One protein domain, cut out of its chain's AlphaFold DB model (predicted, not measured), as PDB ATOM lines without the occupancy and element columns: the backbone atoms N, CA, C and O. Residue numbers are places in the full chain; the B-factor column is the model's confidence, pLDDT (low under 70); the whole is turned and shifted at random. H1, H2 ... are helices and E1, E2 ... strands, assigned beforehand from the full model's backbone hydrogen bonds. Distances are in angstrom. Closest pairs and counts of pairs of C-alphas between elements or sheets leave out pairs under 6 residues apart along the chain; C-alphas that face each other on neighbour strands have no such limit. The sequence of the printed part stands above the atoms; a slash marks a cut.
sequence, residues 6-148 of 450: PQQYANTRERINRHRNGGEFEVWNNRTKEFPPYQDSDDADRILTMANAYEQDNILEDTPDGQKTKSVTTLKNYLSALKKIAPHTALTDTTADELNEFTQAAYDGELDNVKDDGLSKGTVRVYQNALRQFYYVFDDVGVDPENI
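Overview. This is residues 6 to 148 of the 450 residues of the protein "Integrase" of Halobacteriales archaeon SW_8_68_21 (UniProt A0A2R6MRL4). Three helices, H1, H2 and H3, make an up-and-down bundle with their centres in a triangle, and H5 crosses H2 and H3 nearly at right angles, with H4 side by side with it as a helical hairpin. A small hairpin of two strands, E1 and E2, lies far out at one end of the longest span. The printed part has 143 residues, with five named helices and two named strands in the order H1 E1 E2 H2 H3 H4 H5; the sheet E1 - E2 is antiparallel and the class is mostly helix. It is compact, with a radius of gyration of the C-alphas of 14.8 A, and rounded, spanning 41 by 33 by 26 A.

Along the chain. Find C-alpha 6 at (-5.493, -21.168, 44.980); from there H1, residues 6 to 19, runs 20.0 A. Next come E1, residues 23 to 28, and E2, residues 31 to 35, which ends at C-alpha 35 at (0.388, -1.348, 33.307). Read on to H2, residues 43 to 53, 15.1 A long, then H3, residues 72 to 85, 19.9 A, and H4, residues 96 to 108, 18.3 A. H5, residues 121 to 137, is the longest helix at 24.6 A and ends at C-alpha 137 at (-22.848, -7.103, 43.649).

Arrangement. Start with the bundle, in which each helix runs against the one before it. H1 touches H2 with residues 13 to 17 alone, closest at the C-alphas of Ile 16 and Ala 44, 5.6 A, at a shallow tilt of 26 degrees, opposite ways. H1 touches H3 at the C-alphas of Tyr 9 and Lys 76, their closest, 4.9 A, running the same way. H2 and H3 are a helical hairpin, closest at the C-alphas of Ala 51 and Leu 75, 6.2 A. H5 touches H3 with residues 126 to 131 alone, about perpendicular at 86 degrees; the C-alphas of Tyr 78 and Ala 130, the closest, are 4.7 A apart. H4 and H5 form another helical hairpin, closest at the C-alphas of Thr 103 and Val 124, 6.3 A. H4 is apart from H1 and H2. Across E1 and E2, a hairpin, look for N 25 and O 33, 3.0 A, within hydrogen-bond range. Every O i to N i+4 pair is within hydrogen-bond range in H2 and H4; H1 and H3 have 9 of 10 and H5 12 of 13.

Size, cuts and confidence. The C-alphas farthest apart are those of Asn 30 and Gly 66, 45.1 A. The printed part has no cut. The links H2 to H3 and H4 to H5 are long. Mean pLDDT of the printed part is 91.1; residues 28 to 29 and 113 are under 70.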
ATOM      1  N   PRO A   6      -5.527 -21.998  43.775       84.12
ATOM      2  CA  PRO A   6      -5.493 -21.168  44.980       84.12
ATOM      3  C   PRO A   6      -4.374 -20.125  44.980       84.12
ATOM      4  O   PRO A   6      -4.669 -18.931  45.034       84.12
ATOM      5  N   GLN A   7      -3.113 -20.530  44.800       84.44
ATOM      6  CA  GLN A   7      -2.006 -19.569  44.756       84.44
ATOM      7  C   GLN A   7      -2.138 -18.571  43.600       84.44
ATOM      8  O   GLN A   7      -1.869 -17.385  43.762       84.44
ATOM      9  N   GLN A   8      -2.556 -19.007  42.409       84.75
ATOM     10  CA  GLN A   8      -2.785 -18.088  41.288       84.75
ATOM     11  C   GLN A   8      -3.903 -17.089  41.567       84.75
ATOM     12  O   GLN A   8      -3.800 -15.942  41.135       84.75
ATOM     13  N   TYR A   9      -4.973 -17.517  42.230       90.88
ATOM     14  CA  TYR A   9      -6.061 -16.643  42.635       90.88
ATOM     15  C   TYR A   9      -5.571 -15.621  43.659       90.88
ATOM     16  O   TYR A   9      -5.727 -14.429  43.412       90.88
ATOM     17  N   ALA A  10      -4.852 -16.058  44.697       90.75
ATOM     18  CA  ALA A  10      -4.209 -15.173  45.669       90.75
ATOM     19  C   ALA A  10      -3.268 -14.158  44.991       90.75
ATOM     20  O   ALA A  10      -3.432 -12.951  45.151       90.75
ATOM     21  N   ASN A  11      -2.377 -14.622  44.109       90.38
ATOM     22  CA  ASN A  11      -1.493 -13.756  43.321       90.38
ATOM     23  C   ASN A  11      -2.274 -12.775  42.433       90.38
ATOM     24  O   ASN A  11      -1.801 -11.676  42.148       90.38
ATOM     25  N   THR A  12      -3.446 -13.173  41.928       93.00
ATOM     26  CA  THR A  12      -4.294 -12.293  41.114       93.00
ATOM     27  C   THR A  12      -4.944 -11.223  41.984       93.00
ATOM     28  O   THR A  12      -4.924 -10.068  41.575       93.00
ATOM     29  N   ARG A  13      -5.422 -11.571  43.187       95.12
ATOM     30  CA  ARG A  13      -5.945 -10.612  44.174       95.12
ATOM     31  C   ARG A  13      -4.897  -9.563  44.540       95.12
ATOM     32  O   ARG A  13      -5.172  -8.374  44.440       95.12
ATOM     33  N   GLU A  14      -3.668  -9.979  44.851       93.50
ATOM     34  CA  GLU A  14      -2.567  -9.040  45.127       93.50
ATOM     35  C   GLU A  14      -2.296  -8.086  43.957       93.50
ATOM     36  O   GLU A  14      -2.006  -6.906  44.153       93.50
ATOM     37  N   ARG A  15      -2.386  -8.595  42.721       92.06
ATOM     38  CA  ARG A  15      -2.172  -7.795  41.510       92.06
ATOM     39  C   ARG A  15      -3.260  -6.754  41.278       92.06
ATOM     40  O   ARG A  15      -2.936  -5.756  40.645       92.06
ATOM     41  N   ILE A  16      -4.495  -6.972  41.740       95.31
ATOM     42  CA  ILE A  16      -5.559  -5.957  41.656       95.31
ATOM     43  C   ILE A  16      -5.105  -4.696  42.401       95.31
ATOM     44  O   ILE A  16      -4.929  -3.645  41.796       95.31
ATOM     45  N   ASN A  17      -4.752  -4.838  43.679       92.75
ATOM     46  CA  ASN A  17      -4.300  -3.707  44.493       92.75
ATOM     47  C   ASN A  17      -2.986  -3.112  44.000       92.75
ATOM     48  O   ASN A  17      -2.827  -1.896  43.955       92.75
ATOM     49  N   ARG A  18      -2.034  -3.960  43.599       91.38
ATOM     50  CA  ARG A  18      -0.720  -3.497  43.145       91.38
ATOM     51  C   ARG A  18      -0.805  -2.639  41.880       91.38
ATOM     52  O   ARG A  18       0.020  -1.753  41.713       91.38
ATOM     53  N   HIS A  19      -1.766  -2.909  40.995       90.75
ATOM     54  CA  HIS A  19      -1.861  -2.242  39.695       90.75
ATOM     55  C   HIS A  19      -2.808  -1.027  39.701       90.75
ATOM     56  O   HIS A  19      -2.877  -0.350  38.680       90.75
ATOM     57  N   ARG A  20      -3.500  -0.718  40.813       93.81
ATOM     58  CA  ARG A  20      -4.533   0.340  40.863       93.81
ATOM     59  C   ARG A  20      -4.051   1.716  40.381       93.81
ATOM     60  O   ARG A  20      -4.785   2.416  39.699       93.81
ATOM     61  N   ASN A  21      -2.797   2.065  40.675       92.62
ATOM     62  CA  ASN A  21      -2.194   3.359  40.321       92.62
ATOM     63  C   ASN A  21      -1.295   3.292  39.072       92.62
ATOM     64  O   ASN A  21      -0.591   4.254  38.775       92.62
ATOM     65  N   GLY A  22      -1.293   2.163  38.360       89.94
ATOM     66  CA  GLY A  22      -0.413   1.937  37.216       89.94
ATOM     67  C   GLY A  22       1.065   1.815  37.598       89.94
ATOM     68  O   GLY A  22       1.439   1.855  38.773       89.94
ATOM     69  N   GLY A  23       1.912   1.612  36.592       89.56
ATOM     70  CA  GLY A  23       3.368   1.577  36.738       89.56
ATOM     71  C   GLY A  23       4.044   0.424  36.000       89.56
ATOM     72  O   GLY A  23       3.399  -0.421  35.374       89.56
ATOM     73  N   GLU A  24       5.372   0.387  36.087       89.19
ATOM     74  CA  GLU A  24       6.178  -0.702  35.545       89.19
ATOM     75  C   GLU A  24       6.353  -1.817  36.573       89.19
ATOM     76  O   GLU A  24       6.845  -1.607  37.683       89.19
ATOM     77  N   PHE A  25       5.983  -3.035  36.185       86.12
ATOM     78  CA  PHE A  25       6.083  -4.205  37.049       86.12
ATOM     79  C   PHE A  25       6.894  -5.303  36.375       86.12
ATOM     80  O   PHE A  25       6.711  -5.598  35.191       86.12
ATOM     81  N   GLU A  26       7.766  -5.958  37.140       83.00
ATOM     82  CA  GLU A  26       8.452  -7.157  36.673       83.00
ATOM     83  C   GLU A  26       7.448  -8.310  36.530       83.00
ATOM     84  O   GLU A  26       6.742  -8.675  37.476       83.00
ATOM     85  N   VAL A  27       7.357  -8.881  35.328       77.50
ATOM     86  CA  VAL A  27       6.409  -9.958  35.019       77.50
ATOM     87  C   VAL A  27       7.070 -11.335  34.994       77.50
ATOM     88  O   VAL A  27       6.530 -12.268  35.589       77.50
ATOM     89  N   TRP A  28       8.199 -11.489  34.291       67.38
ATOM     90  CA  TRP A  28       8.906 -12.768  34.139       67.38
ATOM     91  C   TRP A  28      10.326 -12.578  33.586       67.38
ATOM     92  O   TRP A  28      10.499 -11.841  32.619       67.38
ATOM     93  N   ASN A  29      11.319 -13.288  34.137       66.81
ATOM     94  CA  ASN A  29      12.729 -13.256  33.708       66.81
ATOM     95  C   ASN A  29      13.283 -11.832  33.505       66.81
ATOM     96  O   ASN A  29      13.768 -11.518  32.415       66.81
ATOM     97  N   ASN A  30      13.187 -10.963  34.516       76.38
ATOM     98  CA  ASN A  30      13.638  -9.567  34.449       76.38
ATOM     99  C   ASN A  30      12.974  -8.732  33.337       76.38
ATOM    100  O   ASN A  30      13.470  -7.663  32.985       76.38
ATOM    101  N   ARG A  31      11.864  -9.197  32.745       78.38
ATOM    102  CA  ARG A  31      11.061  -8.383  31.829       78.38
ATOM    103  C   ARG A  31      10.117  -7.526  32.650       78.38
ATOM    104  O   ARG A  31       9.321  -8.061  33.426       78.38
ATOM    105  N   THR A  32      10.182  -6.221  32.445       84.62
ATOM    106  CA  THR A  32       9.190  -5.274  32.941       84.62
ATOM    107  C   THR A  32       8.063  -5.132  31.926       84.62
ATOM    108  O   THR A  32       8.245  -5.324  30.721       84.62
ATOM    109  N   LYS A  33       6.861  -4.862  32.423       85.12
ATOM    110  CA  LYS A  33       5.725  -4.458  31.606       85.12
ATOM    111  C   LYS A  33       5.052  -3.275  32.281       85.12
ATOM    112  O   LYS A  33       4.807  -3.320  33.486       85.12
ATOM    113  N   GLU A  34       4.750  -2.254  31.496       87.00
ATOM    114  CA  GLU A  34       3.941  -1.128  31.935       87.00
ATOM    115  C   GLU A  34       2.469  -1.546  32.015       87.00
ATOM    116  O   GLU A  34       1.941  -2.234  31.134       87.00
ATOM    117  N   PHE A  35       1.818  -1.177  33.114       87.19
ATOM    118  CA  PHE A  35       0.388  -1.348  33.307       87.19
ATOM    119  C   PHE A  35      -0.248   0.031  33.501       87.19
ATOM    120  O   PHE A  35       0.206   0.770  34.379       87.19
ATOM    121  N   PRO A  36      -1.291   0.373  32.725       89.56
ATOM    122  CA  PRO A  36      -2.005   1.627  32.917       89.56
ATOM    123  C   PRO A  36      -2.716   1.658  34.283       89.56
ATOM    124  O   PRO A  36      -3.093   0.591  34.793       89.56
ATOM    125  N   PRO A  37      -2.887   2.850  34.888       93.31
ATOM    126  CA  PRO A  37      -3.685   3.019  36.100       93.31
ATOM    127  C   PRO A  37      -5.155   2.703  35.837       93.31
ATOM    128  O   PRO A  37      -5.602   2.719  34.690       93.31
ATOM    129  N   TYR A  38      -5.912   2.420  36.895       95.38
ATOM    130  CA  TYR A  38      -7.368   2.343  36.782       95.38
ATOM    131  C   TYR A  38      -7.942   3.749  36.601       95.38
ATOM    132  O   TYR A  38      -7.367   4.708  37.118       95.38
ATOM    133  N   GLN A  39      -9.061   3.866  35.881       95.06
ATOM    134  CA  GLN A  39      -9.786   5.136  35.767       95.06
ATOM    135  C   GLN A  39     -10.283   5.593  37.140       95.06
ATOM    136  O   GLN A  39     -10.079   6.745  37.514       95.06
ATOM    137  N   ASP A  40     -10.835   4.661  37.925       95.69
ATOM    138  CA  ASP A  40     -11.070   4.839  39.354       95.69
ATOM    139  C   ASP A  40     -10.199   3.861  40.154       95.69
ATOM    140  O   ASP A  40     -10.307   2.638  40.045       95.69
ATOM    141  N   SER A  41      -9.305   4.398  40.986       94.31
ATOM    142  CA  SER A  41      -8.417   3.578  41.812       94.31
ATOM    143  C   SER A  41      -9.163   2.755  42.872       94.31
ATOM    144  O   SER A  41      -8.628   1.736  43.321       94.31
ATOM    145  N   ASP A  42     -10.380   3.165  43.245       96.00
ATOM    146  CA  ASP A  42     -11.234   2.462  44.208       96.00
ATOM    147  C   ASP A  42     -11.899   1.223  43.588       96.00
ATOM    148  O   ASP A  42     -12.307   0.310  44.311       96.00
ATOM    149  N   ASP A  43     -11.896   1.094  42.254       96.44
ATOM    150  CA  ASP A  43     -12.330  -0.134  41.579       96.44
ATOM    151  C   ASP A  43     -11.498  -1.344  42.000       96.44
ATOM    152  O   ASP A  43     -11.992  -2.468  41.976       96.44
ATOM    153  N   ALA A  44     -10.254  -1.146  42.448       96.88
ATOM    154  CA  ALA A  44      -9.448  -2.225  43.005       96.88
ATOM    155  C   ALA A  44     -10.143  -2.902  44.197       96.88
ATOM    156  O   ALA A  44     -10.249  -4.132  44.237       96.88
ATOM    157  N   ASP A  45     -10.655  -2.101  45.129       96.88
ATOM    158  CA  ASP A  45     -11.330  -2.589  46.327       96.88
ATOM    159  C   ASP A  45     -12.690  -3.199  45.953       96.88
ATOM    160  O   ASP A  45     -12.997  -4.319  46.368       96.88
ATOM    161  N   ARG A  46     -13.443  -2.557  45.048       96.62
ATOM    162  CA  ARG A  46     -14.737  -3.066  44.552       96.62
ATOM    163  C   ARG A  46     -14.613  -4.415  43.836       96.62
ATOM    164  O   ARG A  46     -15.405  -5.331  44.061       96.62
ATOM    165  N   ILE A  47     -13.586  -4.581  43.004       97.56
ATOM    166  CA  ILE A  47     -13.286  -5.845  42.316       97.56
ATOM    167  C   ILE A  47     -13.021  -6.969  43.334       97.56
ATOM    168  O   ILE A  47     -13.435  -8.114  43.119       97.56
ATOM    169  N   LEU A  48     -12.331  -6.665  44.438       96.62
ATOM    170  CA  LEU A  48     -12.070  -7.633  45.504       96.62
ATOM    171  C   LEU A  48     -13.321  -7.937  46.333       96.62
ATOM    172  O   LEU A  48     -13.510  -9.103  46.686       96.62
ATOM    173  N   THR A  49     -14.186  -6.951  46.580       96.19
ATOM    174  CA  THR A  49     -15.510  -7.150  47.193       96.19
ATOM    175  C   THR A  49     -16.358  -8.108  46.362       96.19
ATOM    176  O   THR A  49     -16.837  -9.105  46.900       96.19
ATOM    177  N   MET A  50     -16.437  -7.917  45.037       96.56
ATOM    178  CA  MET A  50     -17.112  -8.880  44.154       96.56
ATOM    179  C   MET A  50     -16.529 -10.284  44.328       96.56
ATOM    180  O   MET A  50     -17.260 -11.256  44.505       96.56
ATOM    181  N   ALA A  51     -15.202 -10.415  44.325       95.88
ATOM    182  CA  ALA A  51     -14.583 -11.725  44.459       95.88
ATOM    183  C   ALA A  51     -14.860 -12.395  45.816       95.88
ATOM    184  O   ALA A  51     -14.936 -13.622  45.842       95.88
ATOM    185  N   ASN A  52     -15.017 -11.621  46.894       95.38
ATOM    186  CA  ASN A  52     -15.406 -12.118  48.215       95.38
ATOM    187  C   ASN A  52     -16.861 -12.607  48.225       95.38
ATOM    188  O   ASN A  52     -17.109 -13.712  48.696       95.38
ATOM    189  N   ALA A  53     -17.790 -11.845  47.635       94.88
ATOM    190  CA  ALA A  53     -19.216 -12.187  47.589       94.88
ATOM    191  C   ALA A  53     -19.493 -13.546  46.924       94.88
ATOM    192  O   ALA A  53     -20.445 -14.244  47.258       94.88
ATOM    193  N   TYR A  54     -18.650 -13.955  45.974       95.19
ATOM    194  CA  TYR A  54     -18.781 -15.232  45.264       95.19
ATOM    195  C   TYR A  54     -17.884 -16.357  45.808       95.19
ATOM    196  O   TYR A  54     -17.872 -17.455  45.234       95.19
ATOM    197  N   GLU A  55     -17.111 -16.115  46.864       92.44
ATOM    198  CA  GLU A  55     -16.207 -17.098  47.456       92.44
ATOM    199  C   GLU A  55     -16.954 -17.989  48.459       92.44
ATOM    200  O   GLU A  55     -17.622 -17.512  49.364       92.44
ATOM    201  N   GLN A  56     -16.855 -19.313  48.288       84.62
ATOM    202  CA  GLN A  56     -17.727 -20.272  48.981       84.62
ATOM    203  C   GLN A  56     -17.645 -20.226  50.514       84.62
ATOM    204  O   GLN A  56     -18.660 -20.426  51.175       84.62
ATOM    205  N   ASP A  57     -16.452 -19.991  51.056       82.19
ATOM    206  CA  ASP A  57     -16.189 -20.024  52.498       82.19
ATOM    207  C   ASP A  57     -15.979 -18.610  53.074       82.19
ATOM    208  O   ASP A  57     -15.397 -18.446  54.148       82.19
ATOM    209  N   ASN A  58     -16.418 -17.575  52.348       86.19
ATOM    210  CA  ASN A  58     -16.312 -16.185  52.767       86.19
ATOM    211  C   ASN A  58     -17.651 -15.703  53.337       86.19
ATOM    212  O   ASN A  58     -18.679 -15.795  52.679       86.19
ATOM    213  N   ILE A  59     -17.625 -15.213  54.577       82.50
ATOM    214  CA  ILE A  59     -18.813 -14.731  55.304       82.50
ATOM    215  C   ILE A  59     -18.883 -13.202  55.387       82.50
ATOM    216  O   ILE A  59     -19.759 -12.673  56.062       82.50
ATOM    217  N   LEU A  60     -17.905 -12.497  54.811       83.38
ATOM    218  CA  LEU A  60     -17.830 -11.036  54.891       83.38
ATOM    219  C   LEU A  60     -18.803 -10.356  53.930       83.38
ATOM    220  O   LEU A  60     -19.214  -9.236  54.197       83.38
ATOM    221  N   GLU A  61     -19.136 -11.031  52.833       87.62
ATOM    222  CA  GLU A  61     -19.983 -10.524  51.762       87.62
ATOM    223  C   GLU A  61     -20.973 -11.618  51.364       87.62
ATOM    224  O   GLU A  61     -20.574 -12.765  51.147       87.62
ATOM    225  N   ASP A  62     -22.251 -11.269  51.247       87.44
ATOM    226  CA  ASP A  62     -23.280 -12.207  50.812       87.44
ATOM    227  C   ASP A  62     -23.248 -12.376  49.285       87.44
ATOM    228  O   ASP A  62     -23.083 -11.419  48.525       87.44
ATOM    229  N   THR A  63     -23.424 -13.612  48.806       91.88
ATOM    230  CA  THR A  63     -23.612 -13.851  47.369       91.88
ATOM    231  C   THR A  63     -24.931 -13.213  46.916       91.88
ATOM    232  O   THR A  63     -25.955 -13.505  47.533       91.88
ATOM    233  N   PRO A  64     -24.948 -12.428  45.819       91.81
ATOM    234  CA  PRO A  64     -26.167 -11.780  45.340       91.81
ATOM    235  C   PRO A  64     -27.329 -12.743  45.076       91.81
ATOM    236  O   PRO A  64     -27.126 -13.891  44.657       91.81
ATOM    237  N   ASP A  65     -28.553 -12.245  45.249       87.00
ATOM    238  CA  ASP A  65     -29.778 -13.020  45.060       87.00
ATOM    239  C   ASP A  65     -29.850 -13.669  43.668       87.00
ATOM    240  O   ASP A  65     -29.552 -13.074  42.630       87.00
ATOM    241  N   GLY A  66     -30.228 -14.948  43.639       87.62
ATOM    242  CA  GLY A  66     -30.297 -15.740  42.407       87.62
ATOM    243  C   GLY A  66     -28.940 -16.185  41.846       87.62
ATOM    244  O   GLY A  66     -28.907 -16.990  40.908       87.62
ATOM    245  N   GLN A  67     -27.821 -15.742  42.425       91.12
ATOM    246  CA  GLN A  67     -26.489 -16.193  42.044       91.12
ATOM    247  C   GLN A  67     -25.989 -17.356  42.917       91.12
ATOM    248  O   GLN A  67     -26.600 -17.776  43.895       91.12
ATOM    249  N   LYS A  68     -24.863 -17.944  42.503       91.06
ATOM    250  CA  LYS A  68     -24.176 -19.027  43.217       91.06
ATOM    251  C   LYS A  68     -22.700 -18.697  43.333       91.06
ATOM    252  O   LYS A  68     -22.133 -18.100  42.412       91.06
ATOM    253  N   THR A  69     -22.085 -19.190  44.402       91.75
ATOM    254  CA  THR A  69     -20.636 -19.145  44.604       91.75
ATOM    255  C   THR A  69     -19.894 -19.754  43.411       91.75
ATOM    256  O   THR A  69     -20.422 -20.585  42.657       91.75
ATOM    257  N   LYS A  70     -18.662 -19.299  43.186       91.62
ATOM    258  CA  LYS A  70     -17.860 -19.661  42.012       91.62
ATOM    259  C   LYS A  70     -16.593 -20.393  42.424       91.62
ATOM    260  O   LYS A  70     -16.049 -20.208  43.507       91.62
ATOM    261  N   SER A  71     -16.071 -21.207  41.509       89.44
ATOM    262  CA  SER A  71     -14.771 -21.843  41.721       89.44
ATOM    263  C   SER A  71     -13.640 -20.813  41.707       89.44
ATOM    264  O   SER A  71     -13.683 -19.835  40.960       89.44
ATOM    265  N   VAL A  72     -12.566 -21.100  42.444       89.88
ATOM    266  CA  VAL A  72     -11.338 -20.285  42.502       89.88
ATOM    267  C   VAL A  72     -10.803 -19.929  41.108       89.88
ATOM    268  O   VAL A  72     -10.388 -18.800  40.853       89.88
ATOM    269  N   THR A  73     -10.850 -20.869  40.158       88.38
ATOM    270  CA  THR A  73     -10.431 -20.625  38.768       88.38
ATOM    271  C   THR A  73     -11.332 -19.610  38.059       88.38
ATOM    272  O   THR A  73     -10.829 -18.768  37.317       88.38
ATOM    273  N   THR A  74     -12.645 -19.672  38.292       91.38
ATOM    274  CA  THR A  74     -13.620 -18.731  37.721       91.38
ATOM    275  C   THR A  74     -13.402 -17.331  38.287       91.38
ATOM    276  O   THR A  74     -13.252 -16.388  37.516       91.38
ATOM    277  N   LEU A  75     -13.257 -17.210  39.610       94.81
ATOM    278  CA  LEU A  75     -12.962 -15.936  40.275       94.81
ATOM    279  C   LEU A  75     -11.644 -15.337  39.787       94.81
ATOM    280  O   LEU A  75     -11.584 -14.164  39.436       94.81
ATOM    281  N   LYS A  76     -10.591 -16.151  39.664       94.56
ATOM    282  CA  LYS A  76      -9.307 -15.716  39.096       94.56
ATOM    283  C   LYS A  76      -9.459 -15.171  37.671       94.56
ATOM    284  O   LYS A  76      -8.765 -14.215  37.313       94.56
ATOM    285  N   ASN A  77     -10.337 -15.754  36.856       93.69
ATOM    286  CA  ASN A  77     -10.614 -15.261  35.507       93.69
ATOM    287  C   ASN A  77     -11.405 -13.947  35.532       93.69
ATOM    288  O   ASN A  77     -11.030 -13.036  34.799       93.69
ATOM    289  N   TYR A  78     -12.416 -13.815  36.396       96.62
ATOM    290  CA  TYR A  78     -13.169 -12.565  36.556       96.62
ATOM    291  C   TYR A  78     -12.291 -11.424  37.061       96.62
ATOM    292  O   TYR A  78     -12.255 -10.372  36.433       96.62
ATOM    293  N   LEU A  79     -11.487 -11.662  38.100       96.88
ATOM    294  CA  LEU A  79     -10.494 -10.697  38.576       96.88
ATOM    295  C   LEU A  79      -9.542 -10.280  37.452       96.88
ATOM    296  O   LEU A  79      -9.303  -9.099  37.238       96.88
ATOM    297  N   SER A  80      -9.014 -11.247  36.694       94.38
ATOM    298  CA  SER A  80      -8.106 -10.956  35.577       94.38
ATOM    299  C   SER A  80      -8.774 -10.156  34.456       94.38
ATOM    300  O   SER A  80      -8.076  -9.401  33.782       94.38
ATOM    301  N   ALA A  81     -10.076 -10.350  34.230       94.88
ATOM    302  CA  ALA A  81     -10.860  -9.606  33.253       94.88
ATOM    303  C   ALA A  81     -11.116  -8.172  33.730       94.88
ATOM    304  O   ALA A  81     -10.714  -7.242  33.043       94.88
ATOM    305  N   LEU A  82     -11.664  -7.987  34.933       96.44
ATOM    306  CA  LEU A  82     -11.939  -6.658  35.494       96.44
ATOM    307  C   LEU A  82     -10.665  -5.822  35.645       96.44
ATOM    308  O   LEU A  82     -10.664  -4.651  35.288       96.44
ATOM    309  N   LYS A  83      -9.534  -6.441  36.013       94.06
ATOM    310  CA  LYS A  83      -8.214  -5.783  36.028       94.06
ATOM    311  C   LYS A  83      -7.809  -5.180  34.680       94.06
ATOM    312  O   LYS A  83      -6.985  -4.272  34.636       94.06
ATOM    313  N   LYS A  84      -8.267  -5.775  33.578       91.50
ATOM    314  CA  LYS A  84      -7.998  -5.289  32.222       91.50
ATOM    315  C   LYS A  84      -9.040  -4.284  31.751       91.50
ATOM    316  O   LYS A  84      -8.739  -3.573  30.813       91.50
ATOM    317  N   ILE A  85     -10.222  -4.252  32.362       94.12
ATOM    318  CA  ILE A  85     -11.306  -3.328  32.009       94.12
ATOM    319  C   ILE A  85     -11.148  -2.002  32.763       94.12
ATOM    320  O   ILE A  85     -11.246  -0.948  32.148       94.12
ATOM    321  N   ALA A  86     -10.824  -2.052  34.060       95.12
ATOM    322  CA  ALA A  86     -10.710  -0.885  34.941       95.12
ATOM    323  C   ALA A  86      -9.761   0.237  34.450       95.12
ATOM    324  O   ALA A  86      -9.996   1.396  34.777       95.12
ATOM    325  N   PRO A  87      -8.704  -0.031  33.654       92.62
ATOM    326  CA  PRO A  87      -7.928   1.044  33.028       92.62
ATOM    327  C   PRO A  87      -8.651   1.843  31.936       92.62
ATOM    328  O   PRO A  87      -8.204   2.934  31.592       92.62
ATOM    329  N   HIS A  88      -9.734   1.315  31.369       91.06
ATOM    330  CA  HIS A  88     -10.447   1.925  30.242       91.06
ATOM    331  C   HIS A  88     -11.770   2.579  30.646       91.06
ATOM    332  O   HIS A  88     -12.249   3.445  29.925       91.06
ATOM    333  N   THR A  89     -12.355   2.184  31.777       93.25
ATOM    334  CA  THR A  89     -13.595   2.772  32.303       93.25
ATOM    335  C   THR A  89     -13.634   2.672  33.828       93.25
ATOM    336  O   THR A  89     -13.065   1.735  34.394       93.25
ATOM    337  N   ALA A  90     -14.292   3.633  34.481       95.44
ATOM    338  CA  ALA A  90     -14.588   3.576  35.908       95.44
ATOM    339  C   ALA A  90     -15.812   2.677  36.120       95.44
ATOM    340  O   ALA A  90     -16.907   2.979  35.646       95.44
ATOM    341  N   LEU A  91     -15.648   1.551  36.815       95.38
ATOM    342  CA  LEU A  91     -16.663   0.492  36.835       95.38
ATOM    343  C   LEU A  91     -17.977   0.914  37.510       95.38
ATOM    344  O   LEU A  91     -19.008   0.304  37.244       95.38
ATOM    345  N   THR A  92     -17.978   1.939  38.359       95.06
ATOM    346  CA  THR A  92     -19.197   2.460  39.009       95.06
ATOM    347  C   THR A  92     -19.675   3.804  38.466       95.06
ATOM    348  O   THR A  92     -20.677   4.318  38.951       95.06
ATOM    349  N   ASP A  93     -18.969   4.379  37.493       94.38
ATOM    350  CA  ASP A  93     -19.340   5.630  36.820       94.38
ATOM    351  C   ASP A  93     -19.283   5.408  35.304       94.38
ATOM    352  O   ASP A  93     -18.403   5.895  34.597       94.38
ATOM    353  N   THR A  94     -20.175   4.538  34.829       95.00
ATOM    354  CA  THR A  94     -20.272   4.131  33.425       95.00
ATOM    355  C   THR A  94     -21.677   3.618  33.117       95.00
ATOM    356  O   THR A  94     -22.500   3.416  34.011       95.00
ATOM    357  N   THR A  95     -21.966   3.390  31.840       95.38
ATOM    358  CA  THR A  95     -23.243   2.854  31.363       95.38
ATOM    359  C   THR A  95     -23.082   1.479  30.717       95.38
ATOM    360  O   THR A  95     -22.008   1.092  30.257       95.38
ATOM    361  N   ALA A  96     -24.182   0.726  30.621       95.12
ATOM    362  CA  ALA A  96     -24.180  -0.553  29.909       95.12
ATOM    363  C   ALA A  96     -23.752  -0.408  28.436       95.12
ATOM    364  O   ALA A  96     -23.109  -1.308  27.897       95.12
ATOM    365  N   ASP A  97     -24.086   0.711  27.787       95.19
ATOM    366  CA  ASP A  97     -23.716   0.969  26.395       95.19
ATOM    367  C   ASP A  97     -22.205   1.173  26.242       95.19
ATOM    368  O   ASP A  97     -21.596   0.494  25.418       95.19
ATOM    369  N   GLU A  98     -21.574   1.974  27.104       94.38
ATOM    370  CA  GLU A  98     -20.112   2.159  27.115       94.38
ATOM    371  C   GLU A  98     -19.361   0.846  27.383       94.38
ATOM    372  O   GLU A  98     -18.345   0.549  26.751       94.38
ATOM    373  N   LEU A  99     -19.872   0.005  28.287       95.81
ATOM    374  CA  LEU A  99     -19.302  -1.320  28.539       95.81
ATOM    375  C   LEU A  99     -19.432  -2.242  27.324       95.81
ATOM    376  O   LEU A  99     -18.508  -2.995  27.006       95.81
ATOM    377  N   ASN A 100     -20.580  -2.203  26.645       95.88
ATOM    378  CA  ASN A 100     -20.798  -2.969  25.426       95.88
ATOM    379  C   ASN A 100     -19.842  -2.498  24.318       95.88
ATOM    380  O   ASN A 100     -19.197  -3.348  23.701       95.88
ATOM    381  N   GLU A 101     -19.686  -1.185  24.128       94.56
ATOM    382  CA  GLU A 101     -18.713  -0.578  23.209       94.56
ATOM    383  C   GLU A 101     -17.283  -1.014  23.536       94.56
ATOM    384  O   GLU A 101     -16.575  -1.493  22.653       94.56
ATOM    385  N   PHE A 102     -16.882  -0.984  24.810       93.56
ATOM    386  CA  PHE A 102     -15.578  -1.489  25.242       93.56
ATOM    387  C   PHE A 102     -15.379  -2.965  24.869       93.56
ATOM    388  O   PHE A 102     -14.329  -3.353  24.353       93.56
ATOM    389  N   THR A 103     -16.371  -3.823  25.133       94.06
ATOM    390  CA  THR A 103     -16.242  -5.255  24.814       94.06
ATOM    391  C   THR A 103     -16.222  -5.523  23.310       94.06
ATOM    392  O   THR A 103     -15.567  -6.475  22.886       94.06
ATOM    393  N   GLN A 104     -16.877  -4.675  22.514       94.44
ATOM    394  CA  GLN A 104     -16.824  -4.709  21.055       94.44
ATOM    395  C   GLN A 104     -15.449  -4.254  20.549       94.44
ATOM    396  O   GLN A 104     -14.809  -5.001  19.819       94.44
ATOM    397  N   ALA A 105     -14.913  -3.141  21.051       92.62
ATOM    398  CA  ALA A 105     -13.553  -2.687  20.748       92.62
ATOM    399  C   ALA A 105     -12.493  -3.742  21.124       92.62
ATOM    400  O   ALA A 105     -11.518  -3.960  20.404       92.62
ATOM    401  N   ALA A 106     -12.694  -4.467  22.232       92.31
ATOM    402  CA  ALA A 106     -11.836  -5.590  22.610       92.31
ATOM    403  C   ALA A 106     -11.911  -6.752  21.608       92.31
ATOM    404  O   ALA A 106     -10.912  -7.434  21.382       92.31
ATOM    405  N   TYR A 107     -13.094  -7.014  21.051       93.06
ATOM    406  CA  TYR A 107     -13.305  -8.024  20.016       93.06
ATOM    407  C   TYR A 107     -12.694  -7.601  18.676       93.06
ATOM    408  O   TYR A 107     -12.100  -8.445  18.018       93.06
ATOM    409  N   ASP A 108     -12.781  -6.319  18.324       92.62
ATOM    410  CA  ASP A 108     -12.316  -5.774  17.043       92.62
ATOM    411  C   ASP A 108     -10.822  -5.397  17.038       92.62
ATOM    412  O   ASP A 108     -10.263  -5.115  15.985       92.62
ATOM    413  N   GLY A 109     -10.152  -5.425  18.198       90.81
ATOM    414  CA  GLY A 109      -8.719  -5.107  18.306       90.81
ATOM    415  C   GLY A 109      -8.409  -3.617  18.422       90.81
ATOM    416  O   GLY A 109      -7.263  -3.215  18.267       90.81
ATOM    417  N   GLU A 110      -9.410  -2.803  18.744       89.19
ATOM    418  CA  GLU A 110      -9.303  -1.340  18.820       89.19
ATOM    419  C   GLU A 110      -8.780  -0.836  20.177       89.19
ATOM    420  O   GLU A 110      -8.564   0.360  20.363       89.19
ATOM    421  N   LEU A 111      -8.582  -1.734  21.149       83.88
ATOM    422  CA  LEU A 111      -8.059  -1.389  22.471       83.88
ATOM    423  C   LEU A 111      -6.534  -1.473  22.538       83.88
ATOM    424  O   LEU A 111      -5.927  -2.470  22.137       83.88
ATOM    425  N   ASP A 112      -5.928  -0.499  23.215       72.12
ATOM    426  CA  ASP A 112      -4.512  -0.544  23.573       72.12
ATOM    427  C   ASP A 112      -4.170  -1.843  24.325       72.12
ATOM    428  O   ASP A 112      -4.809  -2.209  25.315       72.12
ATOM    429  N   ASN A 113      -3.105  -2.529  23.897       69.75
ATOM    430  CA  ASN A 113      -2.653  -3.831  24.419       69.75
ATOM    431  C   ASN A 113      -3.545  -5.044  24.093       69.75
ATOM    432  O   ASN A 113      -3.319  -6.131  24.650       69.75
ATOM    433  N   VAL A 114      -4.515  -4.897  23.194       79.88
ATOM    434  CA  VAL A 114      -5.118  -6.018  22.467       79.88
ATOM    435  C   VAL A 114      -4.358  -6.200  21.147       79.88
ATOM    436  O   VAL A 114      -3.686  -5.290  20.678       79.88
ATOM    437  N   LYS A 115      -4.340  -7.425  20.611       80.81
ATOM    438  CA  LYS A 115      -3.734  -7.687  19.297       80.81
ATOM    439  C   LYS A 115      -4.608  -7.077  18.195       80.81
ATOM    440  O   LYS A 115      -5.819  -7.034  18.380       80.81
ATOM    441  N   ASP A 116      -4.020  -6.724  17.057       82.56
ATOM    442  CA  ASP A 116      -4.747  -6.119  15.927       82.56
ATOM    443  C   ASP A 116      -5.911  -7.001  15.425       82.56
ATOM    444  O   ASP A 116      -6.947  -6.490  15.028       82.56
ATOM    445  N   ASP A 117      -5.792  -8.332  15.535       85.69
ATOM    446  CA  ASP A 117      -6.872  -9.285  15.208       85.69
ATOM    447  C   ASP A 117      -7.944  -9.422  16.317       85.69
ATOM    448  O   ASP A 117      -8.727 -10.377  16.319       85.69
ATOM    449  N   GLY A 118      -7.903  -8.572  17.342       90.81
ATOM    450  CA  GLY A 118      -8.859  -8.560  18.445       90.81
ATOM    451  C   GLY A 118      -8.825  -9.763  19.388       90.81
ATOM    452  O   GLY A 118      -7.906 -10.582  19.403       90.81
ATOM    453  N   LEU A 119      -9.807  -9.876  20.278       90.00
ATOM    454  CA  LEU A 119      -9.957 -11.026  21.175       90.00
ATOM    455  C   LEU A 119     -10.992 -12.005  20.621       90.00
ATOM    456  O   LEU A 119     -12.001 -11.614  20.054       90.00
ATOM    457  N   SER A 120     -10.807 -13.306  20.866       89.44
ATOM    458  CA  SER A 120     -11.832 -14.286  20.490       89.44
ATOM    459  C   SER A 120     -13.153 -14.021  21.224       89.44
ATOM    460  O   SER A 120     -13.138 -13.636  22.399       89.44
ATOM    461  N   LYS A 121     -14.296 -14.333  20.589       90.44
ATOM    462  CA  LYS A 121     -15.641 -14.238  21.205       90.44
ATOM    463  C   LYS A 121     -15.687 -14.889  22.588       90.44
ATOM    464  O   LYS A 121     -16.247 -14.336  23.528       90.44
ATOM    465  N   GLY A 122     -15.028 -16.042  22.745       87.56
ATOM    466  CA  GLY A 122     -14.916 -16.737  24.030       87.56
ATOM    467  C   GLY A 122     -14.159 -15.941  25.101       87.56
ATOM    468  O   GLY A 122     -14.576 -15.931  26.258       87.56
ATOM    469  N   THR A 123     -13.085 -15.239  24.734       89.62
ATOM    470  CA  THR A 123     -12.333 -14.373  25.658       89.62
ATOM    471  C   THR A 123     -13.155 -13.149  26.056       89.62
ATOM    472  O   THR A 123     -13.236 -12.833  27.242       89.62
ATOM    473  N   VAL A 124     -13.819 -12.500  25.097       93.31
ATOM    474  CA  VAL A 124     -14.689 -11.344  25.369       93.31
ATOM    475  C   VAL A 124     -15.889 -11.746  26.226       93.31
ATOM    476  O   VAL A 124     -16.245 -11.047  27.171       93.31
ATOM    477  N   ARG A 125     -16.439 -12.944  26.016       93.00
ATOM    478  CA  ARG A 125     -17.494 -13.498  26.871       93.00
ATOM    479  C   ARG A 125     -17.043 -13.666  28.328       93.00
ATOM    480  O   ARG A 125     -17.871 -13.561  29.231       93.00
ATOM    481  N   VAL A 126     -15.756 -13.899  28.607       93.12
ATOM    482  CA  VAL A 126     -15.240 -13.875  29.992       93.12
ATOM    483  C   VAL A 126     -15.321 -12.465  30.578       93.12
ATOM    484  O   VAL A 126     -15.681 -12.335  31.744       93.12
ATOM    485  N   TYR A 127     -15.033 -11.427  29.785       95.12
ATOM    486  CA  TYR A 127     -15.126 -10.027  30.220       95.12
ATOM    487  C   TYR A 127     -16.577  -9.652  30.520       95.12
ATOM    488  O   TYR A 127     -16.874  -9.210  31.625       95.12
ATOM    489  N   GLN A 128     -17.488  -9.937  29.588       96.38
ATOM    490  CA  GLN A 128     -18.919  -9.666  29.742       96.38
ATOM    491  C   GLN A 128     -19.514 -10.385  30.966       96.38
ATOM    492  O   GLN A 128     -20.249  -9.788  31.745       96.38
ATOM    493  N   ASN A 129     -19.144 -11.651  31.206       95.88
ATOM    494  CA  ASN A 129     -19.579 -12.359  32.413       95.88
ATOM    495  C   ASN A 129     -18.991 -11.756  33.693       95.88
ATOM    496  O   ASN A 129     -19.703 -11.661  34.685       95.88
ATOM    497  N   ALA A 130     -17.716 -11.358  33.689       97.06
ATOM    498  CA  ALA A 130     -17.099 -10.721  34.850       97.06
ATOM    499  C   ALA A 130     -17.803  -9.404  35.211       97.06
ATOM    500  O   ALA A 130     -18.079  -9.179  36.386       97.06
ATOM    501  N   LEU A 131     -18.154  -8.595  34.204       97.50
ATOM    502  CA  LEU A 131     -18.944  -7.375  34.370       97.50
ATOM    503  C   LEU A 131     -20.324  -7.676  34.957       97.50
ATOM    504  O   LEU A 131     -20.686  -7.098  35.972       97.50
ATOM    505  N   ARG A 132     -21.067  -8.646  34.411       96.94
ATOM    506  CA  ARG A 132     -22.374  -9.022  34.981       96.94
ATOM    507  C   ARG A 132     -22.273  -9.435  36.446       96.94
ATOM    508  O   ARG A 132     -23.092  -9.020  37.251       96.94
ATOM    509  N   GLN A 133     -21.273 -10.243  36.806       96.88
ATOM    510  CA  GLN A 133     -21.076 -10.645  38.205       96.88
ATOM    511  C   GLN A 133     -20.701  -9.467  39.108       96.88
ATOM    512  O   GLN A 133     -21.126  -9.458  40.259       96.88
ATOM    513  N   PHE A 134     -19.961  -8.485  38.594       97.50
ATOM    514  CA  PHE A 134     -19.678  -7.234  39.293       97.50
ATOM    515  C   PHE A 134     -20.958  -6.432  39.561       97.50
ATOM    516  O   PHE A 134     -21.226  -6.109  40.712       97.50
ATOM    517  N   TYR A 135     -21.802  -6.208  38.554       97.19
ATOM    518  CA  TYR A 135     -23.032  -5.417  38.718       97.19
ATOM    519  C   TYR A 135     -24.166  -6.138  39.457       97.19
ATOM    520  O   TYR A 135     -25.076  -5.486  39.945       97.19
ATOM    521  N   TYR A 136     -24.115  -7.465  39.612       96.06
ATOM    522  CA  TYR A 136     -24.984  -8.137  40.587       96.06
ATOM    523  C   TYR A 136     -24.589  -7.837  42.041       96.06
ATOM    524  O   TYR A 136     -25.421  -7.996  42.922       96.06
ATOM    525  N   VAL A 137     -23.326  -7.481  42.304       95.75
ATOM    526  CA  VAL A 137     -22.848  -7.103  43.649       95.75
ATOM    527  C   VAL A 137     -23.053  -5.608  43.899       95.75
ATOM    528  O   VAL A 137     -23.401  -5.222  45.005       95.75
ATOM    529  N   PHE A 138     -22.849  -4.784  42.871       94.62
ATOM    530  CA  PHE A 138     -23.053  -3.335  42.906       94.62
ATOM    531  C   PHE A 138     -24.305  -2.976  42.098       94.62
ATOM    532  O   PHE A 138     -24.198  -2.497  40.970       94.62
ATOM    533  N   ASP A 139     -25.488  -3.276  42.635       90.88
ATOM    534  CA  ASP A 139     -26.780  -3.076  41.959       90.88
ATOM    535  C   ASP A 139     -27.317  -1.634  42.069       90.88
ATOM    536  O   ASP A 139     -28.286  -1.261  41.402       90.88
ATOM    537  N   ASP A 140     -26.656  -0.792  42.860       89.88
ATOM    538  CA  ASP A 140     -27.001   0.601  43.135       89.88
ATOM    539  C   ASP A 140     -26.338   1.612  42.180       89.88
ATOM    540  O   ASP A 140     -26.676   2.797  42.200       89.88
ATOM    541  N   VAL A 141     -25.441   1.156  41.298       91.12
ATOM    542  CA  VAL A 141     -24.633   2.019  40.407       91.12
ATOM    543  C   VAL A 141     -25.267   2.280  39.033       91.12
ATOM    544  O   VAL A 141     -24.629   2.823  38.138       91.12
ATOM    545  N   GLY A 142     -26.534   1.904  38.839       87.75
ATOM    546  CA  GLY A 142     -27.315   2.267  37.645       87.75
ATOM    547  C   GLY A 142     -27.034   1.445  36.380       87.75
ATOM    548  O   GLY A 142     -27.589   1.752  35.324       87.75
ATOM    549  N   VAL A 143     -26.228   0.383  36.472       94.44
ATOM    550  CA  VAL A 143     -25.997  -0.572  35.378       94.44
ATOM    551  C   VAL A 143     -26.747  -1.866  35.667       94.44
ATOM    552  O   VAL A 143     -26.390  -2.613  36.570       94.44
ATOM    553  N   ASP A 144     -27.765  -2.158  34.860       94.38
ATOM    554  CA  ASP A 144     -28.442  -3.456  34.893       94.38
ATOM    555  C   ASP A 144     -27.551  -4.530  34.224       94.38
ATOM    556  O   ASP A 144     -27.238  -4.399  33.029       94.38
ATOM    557  N   PRO A 145     -27.160  -5.607  34.938       94.00
ATOM    558  CA  PRO A 145     -26.398  -6.718  34.374       94.00
ATOM    559  C   PRO A 145     -27.015  -7.330  33.107       94.00
ATOM    560  O   PRO A 145     -26.280  -7.863  32.272       94.00
ATOM    561  N   GLU A 146     -28.338  -7.296  32.943       93.81
ATOM    562  CA  GLU A 146     -29.015  -7.849  31.762       93.81
ATOM    563  C   GLU A 146     -28.796  -7.012  30.494       93.81
ATOM    564  O   GLU A 146     -28.888  -7.544  29.385       93.81
ATOM    565  N   ASN A 147     -28.426  -5.735  30.632       95.81
ATOM    566  CA  ASN A 147     -28.114  -4.864  29.496       95.81
ATOM    567  C   ASN A 147     -26.686  -5.069  28.953       95.81
ATOM    568  O   ASN A 147     -26.352  -4.552  27.881       95.81
ATOM    569  N   ILE A 148     -25.845  -5.857  29.636       95.25
ATOM    570  CA  ILE A 148     -24.536  -6.273  29.114       95.25
ATOM    571  C   ILE A 148     -24.744  -7.414  28.113       95.25
ATOM    572  O   ILE A 148     -25.059  -8.556  28.472       95.25
TER     573      ILE A 148